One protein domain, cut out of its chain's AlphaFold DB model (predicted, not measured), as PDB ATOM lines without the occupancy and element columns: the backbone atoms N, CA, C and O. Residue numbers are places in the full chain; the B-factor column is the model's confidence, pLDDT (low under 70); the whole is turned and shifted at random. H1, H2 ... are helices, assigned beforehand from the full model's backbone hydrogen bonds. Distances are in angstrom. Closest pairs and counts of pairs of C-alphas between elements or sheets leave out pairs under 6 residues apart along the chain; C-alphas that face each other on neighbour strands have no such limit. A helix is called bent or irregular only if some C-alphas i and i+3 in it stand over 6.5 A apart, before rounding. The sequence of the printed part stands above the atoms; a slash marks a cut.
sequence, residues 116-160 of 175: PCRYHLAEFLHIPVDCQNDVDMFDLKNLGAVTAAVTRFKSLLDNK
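What this domain is: This is residues 116 to 160 of the 175 residues of an uncharacterized protein of Caenorhabditis japonica (UniProt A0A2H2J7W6). A short helix, H1, and a longer one, H2, stand at the two ends of an elongated model, joined by a long winding link that turns back beyond the end of H1 before it leads to H2. The helices have no contact with each other. The printed part has 45 residues, with two named helices in the order H1, H2 and no named strand; the class is all helix. It is only just extended, close to loose, with a radius of gyration of the C-alphas of 14.4 A and spans of 41 by 24 by 15 A.

How they stand to each other: H1, residues 116 to 124, and H2, residues 143 to 160, are apart, with no C-alpha of the one within 8 A of the other. Residues 120 to 126, of which 120 to 124 belong to H1, stand free, and so do residues 139 to 144 and residues 150 to 160. O i to N i+4 pairs are within hydrogen-bond range in 3 of 5 cases in H1 and 13 of 14 in H2.

Where its parts are: H1 begins at C-alpha 116 (275.369, 200.628, 299.360) and is irregular, with C-alphas 117 and 120 7.2 A apart. H2, 26.3 A long, ends at C-alpha 160 (298.008, 187.568, 292.537).

The domain as a whole: The farthest C-alphas, of His 126 and Lys 160, are 42.0 A apart. The printed part has no cut. The link of 18 residues is long. Mean pLDDT of the printed part is 70.7; residues 128 to 140 and 159 to 160 are under 70.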
ATOM      1  N   PRO A 116     275.985 201.653 300.208       74.06
ATOM      2  CA  PRO A 116     275.369 200.628 299.360       74.06
ATOM      3  C   PRO A 116     274.386 199.717 300.107       74.06
ATOM      4  O   PRO A 116     273.340 199.355 299.576       74.06
ATOM      5  N   CYS A 117     274.679 199.393 301.371       73.50
ATOM      6  CA  CYS A 117     273.808 198.568 302.212       73.50
ATOM      7  C   CYS A 117     272.478 199.251 302.572       73.50
ATOM      8  O   CYS A 117     271.530 198.582 302.976       73.50
ATOM      9  N   ARG A 118     272.383 200.576 302.420       75.94
ATOM     10  CA  ARG A 118     271.160 201.344 302.675       75.94
ATOM     11  C   ARG A 118     270.384 201.687 301.414       75.94
ATOM     12  O   ARG A 118     269.270 202.181 301.540       75.94
ATOM     13  N   TYR A 119     270.914 201.360 300.237       71.19
ATOM     14  CA  TYR A 119     270.286 201.665 298.955       71.19
ATOM     15  C   TYR A 119     268.845 201.137 298.868       71.19
ATOM     16  O   TYR A 119     267.910 201.911 298.699       71.19
ATOM     17  N   HIS A 120     268.646 199.838 299.109       73.88
ATOM     18  CA  HIS A 120     267.318 199.211 299.048       73.88
ATOM     19  C   HIS A 120     266.354 199.739 300.121       73.88
ATOM     20  O   HIS A 120     265.147 199.804 299.904       73.88
ATOM     21  N   LEU A 121     266.873 200.131 301.289       75.12
ATOM     22  CA  LEU A 121     266.059 200.733 302.346       75.12
ATOM     23  C   LEU A 121     265.625 202.149 301.951       75.12
ATOM     24  O   LEU A 121     264.477 202.518 302.178       75.12
ATOM     25  N   ALA A 122     266.521 202.930 301.350       73.50
ATOM     26  CA  ALA A 122     266.209 204.257 300.837       73.50
ATOM     27  C   ALA A 122     265.182 204.194 299.695       73.50
ATOM     28  O   ALA A 122     264.234 204.977 299.703       73.50
ATOM     29  N   GLU A 123     265.313 203.220 298.786       74.69
ATOM     30  CA  GLU A 123     264.335 202.943 297.726       74.69
ATOM     31  C   GLU A 123     262.958 202.591 298.310       74.69
ATOM     32  O   GLU A 123     261.956 203.208 297.948       74.69
ATOM     33  N   PHE A 124     262.917 201.664 299.276       78.12
ATOM     34  CA  PHE A 124     261.686 201.272 299.967       78.12
ATOM     35  C   PHE A 124     261.007 202.444 300.691       78.12
ATOM     36  O   PHE A 124     259.782 202.517 300.739       78.12
ATOM     37  N   LEU A 125     261.790 203.369 301.253       79.56
ATOM     38  CA  LEU A 125     261.284 204.552 301.956       79.56
ATOM     39  C   LEU A 125     261.063 205.771 301.046       79.56
ATOM     40  O   LEU A 125     260.685 206.827 301.552       79.56
ATOM     41  N   HIS A 126     261.291 205.650 299.735       77.56
ATOM     42  CA  HIS A 126     261.210 206.754 298.771       77.56
ATOM     43  C   HIS A 126     262.071 207.975 299.144       77.56
ATOM     44  O   HIS A 126     261.693 209.122 298.897       77.56
ATOM     45  N   ILE A 127     263.237 207.739 299.748       75.44
ATOM     46  CA  ILE A 127     264.202 208.795 300.059       75.44
ATOM     47  C   ILE A 127     264.990 209.092 298.774       75.44
ATOM     48  O   ILE A 127     265.584 208.167 298.218       75.44
ATOM     49  N   PRO A 128     265.016 210.344 298.279       67.88
ATOM     50  CA  PRO A 128     265.811 210.691 297.108       67.88
ATOM     51  C   PRO A 128     267.299 210.541 297.449       67.88
ATOM     52  O   PRO A 128     267.808 211.216 298.341       67.88
ATOM     53  N   VAL A 129     267.988 209.634 296.758       65.00
ATOM     54  CA  VAL A 129     269.441 209.451 296.855       65.00
ATOM     55  C   VAL A 129     270.033 209.812 295.501       65.00
ATOM     56  O   VAL A 129     269.627 209.247 294.488       65.00
ATOM     57  N   ASP A 130     270.983 210.745 295.472       60.84
ATOM     58  CA  ASP A 130     271.700 211.093 294.246       60.84
ATOM     59  C   ASP A 130     272.613 209.924 293.849       60.84
ATOM     60  O   ASP A 130     273.694 209.715 294.405       60.84
ATOM     61  N   CYS A 131     272.152 209.110 292.900       53.47
ATOM     62  CA  CYS A 131     272.875 207.957 292.373       53.47
ATOM     63  C   CYS A 131     274.047 208.424 291.489       53.47
ATOM     64  O   CYS A 131     273.960 208.356 290.267       53.47
ATOM     65  N   GLN A 132     275.137 208.942 292.061       50.78
ATOM     66  CA  GLN A 132     276.325 209.311 291.268       50.78
ATOM     67  C   GLN A 132     277.360 208.199 291.114       50.78
ATOM     68  O   GLN A 132     278.312 208.355 290.357       50.78
ATOM     69  N   ASN A 133     277.167 207.060 291.772       46.88
ATOM     70  CA  ASN A 133     277.994 205.896 291.520       46.88
ATOM     71  C   ASN A 133     277.119 204.844 290.861       46.88
ATOM     72  O   ASN A 133     276.140 204.404 291.468       46.88
ATOM     73  N   ASP A 134     277.494 204.453 289.644       47.03
ATOM     74  CA  ASP A 134     277.131 203.176 289.042       47.03
ATOM     75  C   ASP A 134     277.553 202.078 290.027       47.03
ATOM     76  O   ASP A 134     278.641 201.503 289.957       47.03
ATOM     77  N   VAL A 135     276.725 201.825 291.041       54.62
ATOM     78  CA  VAL A 135     276.760 200.557 291.742       54.62
ATOM     79  C   VAL A 135     276.423 199.591 290.627       54.62
ATOM     80  O   VAL A 135     275.288 199.616 290.161       54.62
ATOM     81  N   ASP A 136     277.430 198.860 290.130       55.25
ATOM     82  CA  ASP A 136     277.290 197.766 289.168       55.25
ATOM     83  C   ASP A 136     276.192 196.845 289.719       55.25
ATOM     84  O   ASP A 136     276.456 195.927 290.501       55.25
ATOM     85  N   MET A 137     274.934 197.168 289.410       52.94
ATOM     86  CA  MET A 137     273.766 196.516 289.961       52.94
ATOM     87  C   MET A 137     273.789 195.140 289.342       52.94
ATOM     88  O   MET A 137     273.520 194.950 288.155       52.94
ATOM     89  N   PHE A 138     274.253 194.188 290.139       58.59
ATOM     90  CA  PHE A 138     274.557 192.865 289.656       58.59
ATOM     91  C   PHE A 138     273.257 192.081 289.542       58.59
ATOM     92  O   PHE A 138     272.869 191.341 290.444       58.59
ATOM     93  N   ASP A 139     272.543 192.297 288.440       63.88
ATOM     94  CA  ASP A 139     271.319 191.567 288.164       63.88
ATOM     95  C   ASP A 139     271.664 190.112 287.821       63.88
ATOM     96  O   ASP A 139     272.156 189.806 286.731       63.88
ATOM     97  N   LEU A 140     271.390 189.195 288.756       66.44
ATOM     98  CA  LEU A 140     271.599 187.758 288.558       66.44
ATOM     99  C   LEU A 140     270.771 187.193 287.396       66.44
ATOM    100  O   LEU A 140     271.089 186.115 286.894       66.44
ATOM    101  N   LYS A 141     269.722 187.898 286.952       76.56
ATOM    102  CA  LYS A 141     268.926 187.488 285.788       76.56
ATOM    103  C   LYS A 141     269.666 187.736 284.475       76.56
ATOM    104  O   LYS A 141     269.392 187.064 283.482       76.56
ATOM    105  N   ASN A 142     270.633 188.651 284.463       79.94
ATOM    106  CA  ASN A 142     271.450 188.937 283.296       79.94
ATOM    107  C   ASN A 142     272.697 188.039 283.283       79.94
ATOM    108  O   ASN A 142     273.766 188.412 283.770       79.94
ATOM    109  N   LEU A 143     272.582 186.853 282.672       76.25
ATOM    110  CA  LEU A 143     273.701 185.906 282.537       76.25
ATOM    111  C   LEU A 143     274.966 186.536 281.921       76.25
ATOM    112  O   LEU A 143     276.078 186.108 282.240       76.25
ATOM    113  N   GLY A 144     274.819 187.544 281.054       79.00
ATOM    114  CA  GLY A 144     275.943 188.266 280.455       79.00
ATOM    115  C   GLY A 144     276.730 189.072 281.488       79.00
ATOM    116  O   GLY A 144     277.953 188.941 281.564       79.00
ATOM    117  N   ALA A 145     276.029 189.824 282.341       75.06
ATOM    118  CA  ALA A 145     276.630 190.543 283.465       75.06
ATOM    119  C   ALA A 145     277.300 189.571 284.449       75.06
ATOM    120  O   ALA A 145     278.441 189.793 284.864       75.06
ATOM    121  N   VAL A 146     276.644 188.437 284.729       77.69
ATOM    122  CA  VAL A 146     277.191 187.398 285.611       77.69
ATOM    123  C   VAL A 146     278.504 186.836 285.071       77.69
ATOM    124  O   VAL A 146     279.509 186.769 285.782       77.69
ATOM    125  N   THR A 147     278.529 186.495 283.787       80.81
ATOM    126  CA  THR A 147     279.719 185.958 283.117       80.81
ATOM    127  C   THR A 147     280.849 186.990 283.071       80.81
ATOM    128  O   THR A 147     282.013 186.648 283.313       80.81
ATOM    129  N   ALA A 148     280.525 188.261 282.820       80.06
ATOM    130  CA  ALA A 148     281.493 189.351 282.797       80.06
ATOM    131  C   ALA A 148     282.153 189.558 284.170       80.06
ATOM    132  O   ALA A 148     283.384 189.622 284.253       80.06
ATOM    133  N   ALA A 149     281.381 189.572 285.260       76.25
ATOM    134  CA  ALA A 149     281.956 189.720 286.597       76.25
ATOM    135  C   ALA A 149     282.740 188.491 287.050       76.25
ATOM    136  O   ALA A 149     283.802 188.653 287.647       76.25
ATOM    137  N   VAL A 150     282.293 187.271 286.727       82.31
ATOM    138  CA  VAL A 150     283.076 186.054 287.003       82.31
ATOM    139  C   VAL A 150     284.423 186.112 286.279       82.31
ATOM    140  O   VAL A 150     285.455 185.758 286.851       82.31
ATOM    141  N   THR A 151     284.441 186.602 285.039       84.69
ATOM    142  CA  THR A 151     285.673 186.764 284.255       84.69
ATOM    143  C   THR A 151     286.585 187.838 284.857       84.69
ATOM    144  O   THR A 151     287.781 187.599 285.031       84.69
ATOM    145  N   ARG A 152     286.023 188.986 285.262       80.31
ATOM    146  CA  ARG A 152     286.739 190.063 285.971       80.31
ATOM    147  C   ARG A 152     287.312 189.585 287.305       80.31
ATOM    148  O   ARG A 152     288.441 189.909 287.647       80.31
ATOM    149  N   PHE A 153     286.564 188.785 288.055       80.62
ATOM    150  CA  PHE A 153     287.023 188.230 289.322       80.62
ATOM    151  C   PHE A 153     288.176 187.238 289.121       80.62
ATOM    152  O   PHE A 153     289.191 187.319 289.812       80.62
ATOM    153  N   LYS A 154     288.073 186.343 288.128       83.00
ATOM    154  CA  LYS A 154     289.154 185.403 287.786       83.00
ATOM    155  C   LYS A 154     290.445 186.122 287.387       83.00
ATOM    156  O   LYS A 154     291.508 185.751 287.877       83.00
ATOM    157  N   SER A 155     290.365 187.189 286.587       79.44
ATOM    158  CA  SER A 155     291.558 187.953 286.190       79.44
ATOM    159  C   SER A 155     292.246 188.649 287.374       79.44
ATOM    160  O   SER A 155     293.476 188.739 287.413       79.44
ATOM    161  N   LEU A 156     291.481 189.072 288.386       75.38
ATOM    162  CA  LEU A 156     292.027 189.623 289.631       75.38
ATOM    163  C   LEU A 156     292.760 188.564 290.469       75.38
ATOM    164  O   LEU A 156     293.798 188.869 291.061       75.38
ATOM    165  N   LEU A 157     292.271 187.321 290.491       75.75
ATOM    166  CA  LEU A 157     292.945 186.214 291.178       75.75
ATOM    167  C   LEU A 157     294.245 185.793 290.480       75.75
ATOM    168  O   LEU A 157     295.231 185.492 291.155       75.75
ATOM    169  N   ASP A 158     294.278 185.807 289.147       73.56
ATOM    170  CA  ASP A 158     295.467 185.418 288.383       73.56
ATOM    171  C   ASP A 158     296.611 186.437 288.508       73.56
ATOM    172  O   ASP A 158     297.780 186.048 288.588       73.56
ATOM    173  N   ASN A 159     296.299 187.730 288.648       62.47
ATOM    174  CA  ASN A 159     297.300 188.769 288.923       62.47
ATOM    175  C   ASN A 159     298.028 188.561 290.265       62.47
ATOM    176  O   ASN A 159     299.196 188.929 290.395       62.47
ATOM    177  N   LYS A 160     297.392 187.899 291.240       54.62
ATOM    178  CA  LYS A 160     298.008 187.568 292.537       54.62
ATOM    179  C   LYS A 160     299.111 186.506 292.419       54.62
ATOM    180  O   LYS A 160     300.021 186.482 293.243       54.62
TER     181      LYS A 160